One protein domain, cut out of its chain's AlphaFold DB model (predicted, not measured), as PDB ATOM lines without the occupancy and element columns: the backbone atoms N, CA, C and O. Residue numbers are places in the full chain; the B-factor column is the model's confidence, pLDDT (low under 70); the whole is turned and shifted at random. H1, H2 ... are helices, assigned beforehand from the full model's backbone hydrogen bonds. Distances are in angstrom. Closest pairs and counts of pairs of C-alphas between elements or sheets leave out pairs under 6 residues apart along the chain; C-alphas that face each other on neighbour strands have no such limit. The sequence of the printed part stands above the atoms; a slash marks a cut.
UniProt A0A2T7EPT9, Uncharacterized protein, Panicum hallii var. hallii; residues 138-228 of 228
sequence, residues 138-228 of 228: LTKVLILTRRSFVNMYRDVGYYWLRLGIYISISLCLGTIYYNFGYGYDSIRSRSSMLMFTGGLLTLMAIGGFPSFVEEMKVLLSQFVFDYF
ATOM      1  N   LEU A 138     110.706 -14.389  82.627       91.12
ATOM      2  CA  LEU A 138     110.584 -13.227  81.739       91.12
ATOM      3  C   LEU A 138     109.125 -12.856  81.469       91.12
ATOM      4  O   LEU A 138     108.775 -11.677  81.456       91.12
ATOM      5  N   THR A 139     108.258 -13.855  81.306       88.88
ATOM      6  CA  THR A 139     106.820 -13.636  81.136       88.88
ATOM      7  C   THR A 139     106.222 -12.986  82.381       88.88
ATOM      8  O   THR A 139     105.457 -12.030  82.256       88.88
ATOM      9  N   LYS A 140     106.607 -13.445  83.581       88.38
ATOM     10  CA  LYS A 140     106.178 -12.836  84.849       88.38
ATOM     11  C   LYS A 140     106.639 -11.379  84.944       88.38
ATOM     12  O   LYS A 140     105.805 -10.515  85.193       88.38
ATOM     13  N   VAL A 141     107.918 -11.093  84.680       90.12
ATOM     14  CA  VAL A 141     108.462  -9.722  84.707       90.12
ATOM     15  C   VAL A 141     107.711  -8.820  83.729       90.12
ATOM     16  O   VAL A 141     107.203  -7.782  84.135       90.12
ATOM     17  N   LEU A 142     107.543  -9.239  82.472       93.38
ATOM     18  CA  LEU A 142     106.876  -8.427  81.452       93.38
ATOM     19  C   LEU A 142     105.410  -8.134  81.806       93.38
ATOM     20  O   LEU A 142     104.956  -6.995  81.671       93.38
ATOM     21  N   ILE A 143     104.668  -9.137  82.285       90.88
ATOM     22  CA  ILE A 143     103.267  -8.964  82.696       90.88
ATOM     23  C   ILE A 143     103.170  -8.042  83.916       90.88
ATOM     24  O   ILE A 143     102.313  -7.155  83.939       90.88
ATOM     25  N   LEU A 144     104.047  -8.211  84.910       89.44
ATOM     26  CA  LEU A 144     104.073  -7.375  86.111       89.44
ATOM     27  C   LEU A 144     104.449  -5.925  85.784       89.44
ATOM     28  O   LEU A 144     103.765  -5.015  86.251       89.44
ATOM     29  N   THR A 145     105.446  -5.697  84.925       90.56
ATOM     30  CA  THR A 145     105.819  -4.354  84.453       90.56
ATOM     31  C   THR A 145     104.675  -3.705  83.681       90.56
ATOM     32  O   THR A 145     104.338  -2.553  83.943       90.56
ATOM     33  N   ARG A 146     104.009  -4.441  82.781       92.94
ATOM     34  CA  ARG A 146     102.832  -3.930  82.062       92.94
ATOM     35  C   ARG A 146     101.708  -3.551  83.028       92.94
ATOM     36  O   ARG A 146     101.095  -2.498  82.862       92.94
ATOM     37  N   ARG A 147     101.436  -4.387  84.036       90.50
ATOM     38  CA  ARG A 147     100.429  -4.113  85.072       90.50
ATOM     39  C   ARG A 147     100.792  -2.872  85.891       90.50
ATOM     40  O   ARG A 147      99.919  -2.039  86.109       90.50
ATOM     41  N   SER A 148     102.056  -2.735  86.292       87.00
ATOM     42  CA  SER A 148     102.562  -1.565  87.026       87.00
ATOM     43  C   SER A 148     102.431  -0.285  86.194       87.00
ATOM     44  O   SER A 148     101.902   0.709  86.681       87.00
ATOM     45  N   PHE A 149     102.756  -0.325  84.898       88.06
ATOM     46  CA  PHE A 149     102.596   0.831  84.013       88.06
ATOM     47  C   PHE A 149     101.130   1.273  83.870       88.06
ATOM     48  O   PHE A 149     100.824   2.463  83.925       88.06
ATOM     49  N   VAL A 150     100.202   0.319  83.731       89.44
ATOM     50  CA  VAL A 150      98.760   0.618  83.694       89.44
ATOM     51  C   VAL A 150      98.280   1.206  85.022       89.44
ATOM     52  O   VAL A 150      97.458   2.122  85.008       89.44
ATOM     53  N   ASN A 151      98.785   0.707  86.153       85.81
ATOM     54  CA  ASN A 151      98.467   1.251  87.472       85.81
ATOM     55  C   ASN A 151      98.948   2.704  87.603       85.81
ATOM     56  O   ASN A 151      98.157   3.585  87.927       85.81
ATOM     57  N   MET A 152     100.202   2.965  87.226       83.81
ATOM     58  CA  MET A 152     100.809   4.298  87.241       83.81
ATOM     59  C   MET A 152     100.061   5.296  86.347       83.81
ATOM     60  O   MET A 152      99.884   6.452  86.716       83.81
ATOM     61  N   TYR A 153      99.591   4.856  85.176       84.56
ATOM     62  CA  TYR A 153      98.820   5.711  84.272       84.56
ATOM     63  C   TYR A 153      97.422   6.049  84.813       84.56
ATOM     64  O   TYR A 153      96.926   7.150  84.581       84.56
ATOM     65  N   ARG A 154      96.773   5.108  85.514       87.31
ATOM     66  CA  ARG A 154      95.417   5.284  86.066       87.31
ATOM     67  C   ARG A 154      95.395   6.096  87.357       87.31
ATOM     68  O   ARG A 154      94.398   6.768  87.611       87.31
ATOM     69  N   ASP A 155      96.471   6.068  88.136       82.44
ATOM     70  CA  ASP A 155      96.645   6.960  89.281       82.44
ATOM     71  C   ASP A 155      97.112   8.347  88.812       82.44
ATOM     72  O   ASP A 155      98.275   8.752  88.924       82.44
ATOM     73  N   VAL A 156      96.161   9.071  88.211       74.12
ATOM     74  CA  VAL A 156      96.420  10.378  87.604       74.12
ATOM     75  C   VAL A 156      96.855  11.398  88.658       74.12
ATOM     76  O   VAL A 156      97.734  12.218  88.409       74.12
ATOM     77  N   GLY A 157      96.263  11.329  89.851       78.88
ATOM     78  CA  GLY A 157      96.475  12.315  90.905       78.88
ATOM     79  C   GLY A 157      97.913  12.334  91.405       78.88
ATOM     80  O   GLY A 157      98.511  13.401  91.496       78.88
ATOM     81  N   TYR A 158      98.492  11.172  91.698       82.31
ATOM     82  CA  TYR A 158      99.809  11.123  92.320       82.31
ATOM     83  C   TYR A 158     100.954  11.312  91.317       82.31
ATOM     84  O   TYR A 158     101.823  12.166  91.515       82.31
ATOM     85  N   TYR A 159     100.960  10.547  90.220       84.50
ATOM     86  CA  TYR A 159     102.093  10.525  89.290       84.50
ATOM     87  C   TYR A 159     102.130  11.737  88.356       84.50
ATOM     88  O   TYR A 159     103.208  12.294  88.130       84.50
ATOM     89  N   TRP A 160     100.983  12.194  87.842       85.56
ATOM     90  CA  TRP A 160     100.967  13.339  86.925       85.56
ATOM     91  C   TRP A 160     101.147  14.671  87.643       85.56
ATOM     92  O   TRP A 160     101.882  15.522  87.142       85.56
ATOM     93  N   LEU A 161     100.551  14.851  88.829       87.88
ATOM     94  CA  LEU A 161     100.795  16.047  89.643       87.88
ATOM     95  C   LEU A 161     102.280  16.163  89.990       87.88
ATOM     96  O   LEU A 161     102.877  17.228  89.845       87.88
ATOM     97  N   ARG A 162     102.897  15.045  90.386       86.69
ATOM     98  CA  ARG A 162     104.332  14.968  90.652       86.69
ATOM     99  C   ARG A 162     105.162  15.345  89.430       86.69
ATOM    100  O   ARG A 162     106.055  16.178  89.550       86.69
ATOM    101  N   LEU A 163     104.853  14.775  88.264       88.00
ATOM    102  CA  LEU A 163     105.527  15.114  87.010       88.00
ATOM    103  C   LEU A 163     105.420  16.620  86.714       88.00
ATOM    104  O   LEU A 163     106.423  17.255  86.391       88.00
ATOM    105  N   GLY A 164     104.233  17.207  86.895       90.75
ATOM    106  CA  GLY A 164     104.003  18.642  86.712       90.75
ATOM    107  C   GLY A 164     104.807  19.517  87.680       90.75
ATOM    108  O   GLY A 164     105.431  20.492  87.258       90.75
ATOM    109  N   ILE A 165     104.859  19.150  88.965       89.81
ATOM    110  CA  ILE A 165     105.671  19.845  89.978       89.81
ATOM    111  C   ILE A 165     107.161  19.763  89.615       89.81
ATOM    112  O   ILE A 165     107.876  20.757  89.726       89.81
ATOM    113  N   TYR A 166     107.631  18.609  89.134       90.06
ATOM    114  CA  TYR A 166     109.036  18.412  88.764       90.06
ATOM    115  C   TYR A 166     109.432  19.251  87.548       90.06
ATOM    116  O   TYR A 166     110.477  19.900  87.572       90.06
ATOM    117  N   ILE A 167     108.574  19.308  86.525       92.12
ATOM    118  CA  ILE A 167     108.765  20.191  85.367       92.12
ATOM    119  C   ILE A 167     108.799  21.657  85.819       92.12
ATOM    120  O   ILE A 167     109.688  22.403  85.413       92.12
ATOM    121  N   SER A 168     107.886  22.057  86.707       92.75
ATOM    122  CA  SER A 168     107.806  23.435  87.210       92.75
ATOM    123  C   SER A 168     109.068  23.842  87.975       92.75
ATOM    124  O   SER A 168     109.649  24.888  87.696       92.75
ATOM    125  N   ILE A 169     109.550  22.998  88.893       90.94
ATOM    126  CA  ILE A 169     110.783  23.258  89.656       90.94
ATOM    127  C   ILE A 169     112.008  23.275  88.732       90.94
ATOM    128  O   ILE A 169     112.880  24.130  88.888       90.94
ATOM    129  N   SER A 170     112.069  22.367  87.752       89.94
ATOM    130  CA  SER A 170     113.154  22.329  86.768       89.94
ATOM    131  C   SER A 170     113.199  23.598  85.912       89.94
ATOM    132  O   SER A 170     114.282  24.145  85.710       89.94
ATOM    133  N   LEU A 171     112.045  24.112  85.474       92.31
ATOM    134  CA  LEU A 171     111.951  25.383  84.753       92.31
ATOM    135  C   LEU A 171     112.377  26.563  85.631       92.31
ATOM    136  O   LEU A 171     113.208  27.361  85.200       92.31
ATOM    137  N   CYS A 172     111.891  26.644  86.873       91.50
ATOM    138  CA  CYS A 172     112.309  27.682  87.818       91.50
ATOM    139  C   CYS A 172     113.832  27.689  87.993       91.50
ATOM    140  O   CYS A 172     114.464  28.737  87.878       91.50
ATOM    141  N   LEU A 173     114.448  26.519  88.178       89.94
ATOM    142  CA  LEU A 173     115.902  26.417  88.275       89.94
ATOM    143  C   LEU A 173     116.619  26.818  86.997       89.94
ATOM    144  O   LEU A 173     117.584  27.573  87.060       89.94
ATOM    145  N   GLY A 174     116.131  26.355  85.848       89.62
ATOM    146  CA  GLY A 174     116.673  26.737  84.551       89.62
ATOM    147  C   GLY A 174     116.649  28.251  84.338       89.62
ATOM    148  O   GLY A 174     117.615  28.797  83.821       89.62
ATOM    149  N   THR A 175     115.590  28.933  84.791       89.75
ATOM    150  CA  THR A 175     115.465  30.396  84.681       89.75
ATOM    151  C   THR A 175     116.352  31.161  85.666       89.75
ATOM    152  O   THR A 175     117.002  32.119  85.262       89.75
ATOM    153  N   ILE A 176     116.439  30.733  86.932       89.06
ATOM    154  CA  ILE A 176     117.284  31.385  87.952       89.06
ATOM    155  C   ILE A 176     118.764  31.288  87.577       89.06
ATOM    156  O   ILE A 176     119.526  32.233  87.769       89.06
ATOM    157  N   TYR A 177     119.165  30.138  87.037       85.69
ATOM    158  CA  TYR A 177     120.541  29.847  86.657       85.69
ATOM    159  C   TYR A 177     120.806  30.096  85.160       85.69
ATOM    160  O   TYR A 177     121.791  29.602  84.604       85.69
ATOM    161  N   TYR A 178     119.941  30.873  84.499       84.56
ATOM    162  CA  TYR A 178     120.066  31.182  83.080       84.56
ATOM    163  C   TYR A 178     121.239  32.139  82.822       84.56
ATOM    164  O   TYR A 178     121.294  33.244  83.354       84.56
ATOM    165  N   ASN A 179     122.154  31.718  81.945       77.94
ATOM    166  CA  ASN A 179     123.211  32.542  81.354       77.94
ATOM    167  C   ASN A 179     124.208  33.193  82.342       77.94
ATOM    168  O   ASN A 179     124.360  34.415  82.389       77.94
ATOM    169  N   PHE A 180     124.962  32.383  83.095       76.12
ATOM    170  CA  PHE A 180     126.153  32.893  83.786       76.12
ATOM    171  C   PHE A 180     127.308  33.116  82.814       76.12
ATOM    172  O   PHE A 180     127.628  32.241  82.009       76.12
ATOM    173  N   GLY A 181     127.998  34.246  82.972       73.75
ATOM    174  CA  GLY A 181     129.269  34.504  82.303       73.75
ATOM    175  C   GLY A 181     130.397  33.545  82.726       73.75
ATOM    176  O   GLY A 181     130.192  32.510  83.366       73.75
ATOM    177  N   TYR A 182     131.629  33.899  82.360       81.25
ATOM    178  CA  TYR A 182     132.838  33.108  82.637       81.25
ATOM    179  C   TYR A 182     133.699  33.693  83.774       81.25
ATOM    180  O   TYR A 182     134.888  33.400  83.863       81.25
ATOM    181  N   GLY A 183     133.120  34.537  84.633       85.62
ATOM    182  CA  GLY A 183     133.833  35.185  85.739       85.62
ATOM    183  C   GLY A 183     133.995  34.296  86.978       85.62
ATOM    184  O   GLY A 183     133.385  33.231  87.090       85.62
ATOM    185  N   TYR A 184     134.773  34.767  87.958       81.19
ATOM    186  CA  TYR A 184     134.973  34.066  89.236       81.19
ATOM    187  C   TYR A 184     133.668  33.891  90.036       81.19
ATOM    188  O   TYR A 184     133.442  32.823  90.607       81.19
ATOM    189  N   ASP A 185     132.757  34.868  89.996       81.69
ATOM    190  CA  ASP A 185     131.430  34.752  90.624       81.69
ATOM    191  C   ASP A 185     130.569  33.655  89.978       81.69
ATOM    192  O   ASP A 185     129.780  32.983  90.646       81.69
ATOM    193  N   SER A 186     130.765  33.395  88.683       85.44
ATOM    194  CA  SER A 186     130.037  32.358  87.947       85.44
ATOM    195  C   SER A 186     130.413  30.943  88.400       85.44
ATOM    196  O   SER A 186     129.577  30.043  88.339       85.44
ATOM    197  N   ILE A 187     131.635  30.732  88.907       86.31
ATOM    198  CA  ILE A 187     132.070  29.441  89.468       86.31
ATOM    199  C   ILE A 187     131.272  29.119  90.737       86.31
ATOM    200  O   ILE A 187     130.783  27.996  90.894       86.31
ATOM    201  N   ARG A 188     131.077  30.114  91.614       86.06
ATOM    202  CA  ARG A 188     130.268  29.968  92.832       86.06
ATOM    203  C   ARG A 188     128.821  29.610  92.487       86.06
ATOM    204  O   ARG A 188     128.307  28.628  93.014       86.06
ATOM    205  N   SER A 189     128.199  30.331  91.552       87.38
ATOM    206  CA  SER A 189     126.816  30.062  91.131       87.38
ATOM    207  C   SER A 189     126.636  28.674  90.509       87.38
ATOM    208  O   SER A 189     125.640  28.006  90.787       87.38
ATOM    209  N   ARG A 190     127.611  28.189  89.725       86.75
ATOM    210  CA  ARG A 190     127.604  26.821  89.167       86.75
ATOM    211  C   ARG A 190     127.687  25.753  90.256       86.75
ATOM    212  O   ARG A 190     126.972  24.757  90.189       86.75
ATOM    213  N   SER A 191     128.520  25.966  91.275       89.44
ATOM    214  CA  SER A 191     128.598  25.066  92.432       89.44
ATOM    215  C   SER A 191     127.265  25.015  93.189       89.44
ATOM    216  O   SER A 191     126.762  23.927  93.471       89.44
ATOM    217  N   SER A 192     126.634  26.170  93.425       89.50
ATOM    218  CA  SER A 192     125.309  26.240  94.052       89.50
ATOM    219  C   SER A 192     124.223  25.544  93.222       89.50
ATOM    220  O   SER A 192     123.402  24.828  93.789       89.50
ATOM    221  N   MET A 193     124.248  25.683  91.892       90.56
ATOM    222  CA  MET A 193     123.318  24.998  90.983       90.56
ATOM    223  C   MET A 193     123.420  23.471  91.104       90.56
ATOM    224  O   MET A 193     122.403  22.784  91.223       90.56
ATOM    225  N   LEU A 194     124.644  22.935  91.091       90.94
ATOM    226  CA  LEU A 194     124.889  21.496  91.219       90.94
ATOM    227  C   LEU A 194     124.439  20.972  92.583       90.94
ATOM    228  O   LEU A 194     123.753  19.952  92.653       90.94
ATOM    229  N   MET A 195     124.767  21.696  93.656       92.25
ATOM    230  CA  MET A 195     124.361  21.331  95.013       92.25
ATOM    231  C   MET A 195     122.835  21.307  95.153       92.25
ATOM    232  O   MET A 195     122.279  20.351  95.693       92.25
ATOM    233  N   PHE A 196     122.144  22.318  94.620       91.06
ATOM    234  CA  PHE A 196     120.685  22.393  94.680       91.06
ATOM    235  C   PHE A 196     120.012  21.298  93.846       91.06
ATOM    236  O   PHE A 196     119.064  20.665  94.306       91.06
ATOM    237  N   THR A 197     120.542  21.007  92.654       91.19
ATOM    238  CA  THR A 197     120.038  19.926  91.791       91.19
ATOM    239  C   THR A 197     120.190  18.558  92.467       91.19
ATOM    240  O   THR A 197     119.235  17.784  92.507       91.19
ATOM    241  N   GLY A 198     121.356  18.269  93.055       91.88
ATOM    242  CA  GLY A 198     121.593  17.018  93.785       91.88
ATOM    243  C   GLY A 198     120.718  16.875  95.036       91.88
ATOM    244  O   GLY A 198     120.145  15.810  95.281       91.88
ATOM    245  N   GLY A 199     120.554  17.963  95.796       91.75
ATOM    246  CA  GLY A 199     119.671  17.998  96.963       91.75
ATOM    247  C   GLY A 199     118.209  17.737  96.594       91.75
ATOM    248  O   GLY A 199     117.554  16.896  97.209       91.75
ATOM    249  N   LEU A 200     117.714  18.385  95.537       89.56
ATOM    250  CA  LEU A 200     116.355  18.160  95.052       89.56
ATOM    251  C   LEU A 200     116.130  16.738  94.554       89.56
ATOM    252  O   LEU A 200     115.122  16.146  94.920       89.56
ATOM    253  N   LEU A 201     117.047  16.163  93.770       89.50
ATOM    254  CA  LEU A 201     116.921  14.775  93.302       89.50
ATOM    255  C   LEU A 201     116.766  13.796  94.474       89.50
ATOM    256  O   LEU A 201     115.932  12.891  94.422       89.50
ATOM    257  N   THR A 202     117.517  14.021  95.554       90.00
ATOM    258  CA  THR A 202     117.442  13.204  96.771       90.00
ATOM    259  C   THR A 202     116.086  13.351  97.468       90.00
ATOM    260  O   THR A 202     115.460  12.353  97.820       90.00
ATOM    261  N   LEU A 203     115.584  14.584  97.614       88.12
ATOM    262  CA  LEU A 203     114.254  14.835  98.182       88.12
ATOM    263  C   LEU A 203     113.133  14.236  97.317       88.12
ATOM    264  O   LEU A 203     112.184  13.657  97.847       88.12
ATOM    265  N   MET A 204     113.261  14.304  95.990       86.69
ATOM    266  CA  MET A 204     112.287  13.725  95.060       86.69
ATOM    267  C   MET A 204     112.246  12.195  95.126       86.69
ATOM    268  O   MET A 204     111.175  11.612  94.944       86.69
ATOM    269  N   ALA A 205     113.374  11.540  95.417       85.88
ATOM    270  CA  ALA A 205     113.428  10.090  95.589       85.88
ATOM    271  C   ALA A 205     112.598   9.624  96.800       85.88
ATOM    272  O   ALA A 205     111.865   8.639  96.699       85.88
ATOM    273  N   ILE A 206     112.631  10.374  97.909       87.31
ATOM    274  CA  ILE A 206     111.825  10.095  99.116       87.31
ATOM    275  C   ILE A 206     110.329  10.143  98.792       87.31
ATOM    276  O   ILE A 206     109.544   9.345  99.307       87.31
ATOM    277  N   GLY A 207     109.939  11.028  97.870       81.94
ATOM    278  CA  GLY A 207     108.575  11.120  97.376       81.94
ATOM    279  C   GLY A 207     108.031   9.786  96.860       81.94
ATOM    280  O   GLY A 207     106.842   9.557  97.012       81.94
ATOM    281  N   GLY A 208     108.841   8.885  96.294       81.81
ATOM    282  CA  GLY A 208     108.400   7.578  95.770       81.81
ATOM    283  C   GLY A 208     108.024   6.529  96.824       81.81
ATOM    284  O   GLY A 208     107.456   5.491  96.482       81.81
ATOM    285  N   PHE A 209     108.320   6.779  98.099       85.38
ATOM    286  CA  PHE A 209     108.147   5.787  99.159       85.38
ATOM    287  C   PHE A 209     106.681   5.379  99.418       85.38
ATOM    288  O   PHE A 209     106.421   4.179  99.503       85.38
ATOM    289  N   PRO A 210     105.691   6.295  99.480       84.62
ATOM    290  CA  PRO A 210     104.293   5.915  99.701       84.62
ATOM    291  C   PRO A 210     103.734   4.971  98.627       84.62
ATOM    292  O   PRO A 210     103.115   3.969  98.975       84.62
ATOM    293  N   SER A 211     104.018   5.221  97.341       83.12
ATOM    294  CA  SER A 211     103.587   4.323  96.256       83.12
ATOM    295  C   SER A 211     104.231   2.939  96.362       83.12
ATOM    296  O   SER A 211     103.579   1.926  96.125       83.12
ATOM    297  N   PHE A 212     105.496   2.879  96.788       83.88
ATOM    298  CA  PHE A 212     106.175   1.606  97.024       83.88
ATOM    299  C   PHE A 212     105.522   0.809  98.165       83.88
ATOM    300  O   PHE A 212     105.345  -0.403  98.053       83.88
ATOM    301  N   VAL A 213     105.108   1.476  99.247       86.88
ATOM    302  CA  VAL A 213     104.410   0.828 100.373       86.88
ATOM    303  C   VAL A 213     103.068   0.229  99.939       86.88
ATOM    304  O   VAL A 213     102.702  -0.849 100.411       86.88
ATOM    305  N   GLU A 214     102.330   0.888  99.045       84.69
ATOM    306  CA  GLU A 214     101.077   0.350  98.505       84.69
ATOM    307  C   GLU A 214     101.301  -0.891  97.638       84.69
ATOM    308  O   GLU A 214     100.635  -1.911  97.843       84.69
ATOM    309  N   GLU A 215     102.281  -0.858  96.733       85.44
ATOM    310  CA  GLU A 215     102.632  -2.024  95.916       85.44
ATOM    311  C   GLU A 215     103.129  -3.197  96.773       85.44
ATOM    312  O   GLU A 215     102.752  -4.348  96.535       85.44
ATOM    313  N   MET A 216     103.907  -2.919  97.822       86.56
ATOM    314  CA  MET A 216     104.410  -3.936  98.747       86.56
ATOM    315  C   MET A 216     103.275  -4.699  99.448       86.56
ATOM    316  O   MET A 216     103.371  -5.916  99.610       86.56
ATOM    317  N   LYS A 217     102.169  -4.032  99.809       86.19
ATOM    318  CA  LYS A 217     100.987  -4.697 100.395       86.19
ATOM    319  C   LYS A 217     100.358  -5.696  99.422       86.19
ATOM    320  O   LYS A 217      99.998  -6.805  99.816       86.19
ATOM    321  N   VAL A 218     100.249  -5.317  98.149       85.38
ATOM    322  CA  VAL A 218      99.692  -6.179  97.095       85.38
ATOM    323  C   VAL A 218     100.609  -7.372  96.827       85.38
ATOM    324  O   VAL A 218     100.124  -8.495  96.684       85.38
ATOM    325  N   LEU A 219     101.925  -7.149  96.798       84.56
ATOM    326  CA  LEU A 219     102.914  -8.214  96.629       84.56
ATOM    327  C   LEU A 219     102.876  -9.215  97.780       84.56
ATOM    328  O   LEU A 219     102.865 -10.415  97.525       84.56
ATOM    329  N   LEU A 220     102.793  -8.741  99.027       82.31
ATOM    330  CA  LEU A 220     102.682  -9.613 100.197       82.31
ATOM    331  C   LEU A 220     101.435 -10.506 100.100       82.31
ATOM    332  O   LEU A 220     101.514 -11.711 100.320       82.31
ATOM    333  N   SER A 221     100.298  -9.930  99.701       82.75
ATOM    334  CA  SER A 221      99.054 -10.679  99.512       82.75
ATOM    335  C   SER A 221      99.153 -11.722  98.390       82.75
ATOM    336  O   SER A 221      98.665 -12.838  98.554       82.75
ATOM    337  N   GLN A 222      99.807 -11.393  97.271       79.75
ATOM    338  CA  GLN A 222     100.010 -12.323  96.152       79.75
ATOM    339  C   GLN A 222     100.998 -13.439  96.495       79.75
ATOM    340  O   GLN A 222     100.761 -14.588  96.139       79.75
ATOM    341  N   PHE A 223     102.071 -13.121  97.218       76.62
ATOM    342  CA  PHE A 223     103.070 -14.098  97.640       76.62
ATOM    343  C   PHE A 223     102.465 -15.161  98.557       76.62
ATOM    344  O   PHE A 223     102.704 -16.344  98.353       76.62
ATOM    345  N   VAL A 224     101.616 -14.760  99.511       72.00
ATOM    346  CA  VAL A 224     100.878 -15.713 100.356       72.00
ATOM    347  C   VAL A 224     100.036 -16.660  99.497       72.00
ATOM    348  O   VAL A 224     100.070 -17.863  99.718       72.00
ATOM    349  N   PHE A 225      99.339 -16.151  98.480       68.88
ATOM    350  CA  PHE A 225      98.514 -16.979  97.594       68.88
ATOM    351  C   PHE A 225      99.324 -17.936  96.704       68.88
ATOM    352  O   PHE A 225      98.821 -18.982  96.316       68.88
ATOM    353  N   ASP A 226     100.569 -17.603  96.361       61.09
ATOM    354  CA  ASP A 226     101.425 -18.499  95.577       61.09
ATOM    355  C   ASP A 226     102.021 -19.654  96.400       61.09
ATOM    356  O   ASP A 226     102.410 -20.667  95.815       61.09
ATOM    357  N   TYR A 227     102.085 -19.514  97.729       49.06
ATOM    358  CA  TYR A 227     102.561 -20.555  98.649       49.06
ATOM    359  C   TYR A 227     101.468 -21.527  99.118       49.06
ATOM    360  O   TYR A 227     101.810 -22.604  99.611       49.06
ATOM    361  N   PHE A 228     100.194 -21.168  98.950       42.59
ATOM    362  CA  PHE A 228      99.045 -22.060  99.125       42.59
ATOM    363  C   PHE A 228      98.536 -22.583  97.765       42.59
ATOM    364  O   PHE A 228      97.855 -23.629  97.783       42.59
TER     365      PHE A 228
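This is residues 138 to 228 of the 228 residues of an uncharacterized protein of Panicum hallii var. hallii (UniProt A0A2T7EPT9). The model is a long, loose U of two helices, H2 and H3, which run side by side in opposite directions and are joined at one end by residues 177 to 183. At the open end H1 turns off sharply from H2, while H4 carries the line of H3 onward; residues 138 to 147 and 216 to 228 stick out. The printed part has 91 residues with four named helices, in the order H1, H2, H3, H4, and no named strand; the class is all helix. The whole is extended, with a radius of gyration of the C-alphas of 19.9 A and spans of 68 by 24 by 23 A.

H1, residues 138 to 154, and H2, residues 156 to 176, are close but not clearly touching; their closest C-alphas, those of Met 152 and Tyr 159, are 6.7 A apart. Their lines are about perpendicular, at 77 degrees. H2 and H3, residues 184 to 207, are near each other, with 13 pairs of C-alphas within 10 A. H3 and H4, residues 209 to 227, meet only through their link. H1 is apart from H3 and from H4, and H2 is apart from H4. In H1 and H4 every O i to N i+4 pair is within hydrogen-bond range; in H2 16 of 17 are, and in H3 19 of 20.

H1 begins at C-alpha 138 (110.584, -13.227, 81.739) and is 24.3 A long from first to last C-alpha. H2 measures 29.6 A. H3, the longest helix with 24 residues, begins at C-alpha 184 (134.973, 34.066, 89.236) and measures 35.9 A. H4 measures 26.9 A and ends at C-alpha 227 (102.561, -20.555, 98.649).

The two C-alphas farthest apart, those of Gly 183 and Phe 228, are 68.3 A apart. The printed part has no cut. The links H1 to H2 and H3 to H4 are tight, and H2 to H3 is short. The mean pLDDT of the printed part is 85.2; residues 225 to 228 are under 70.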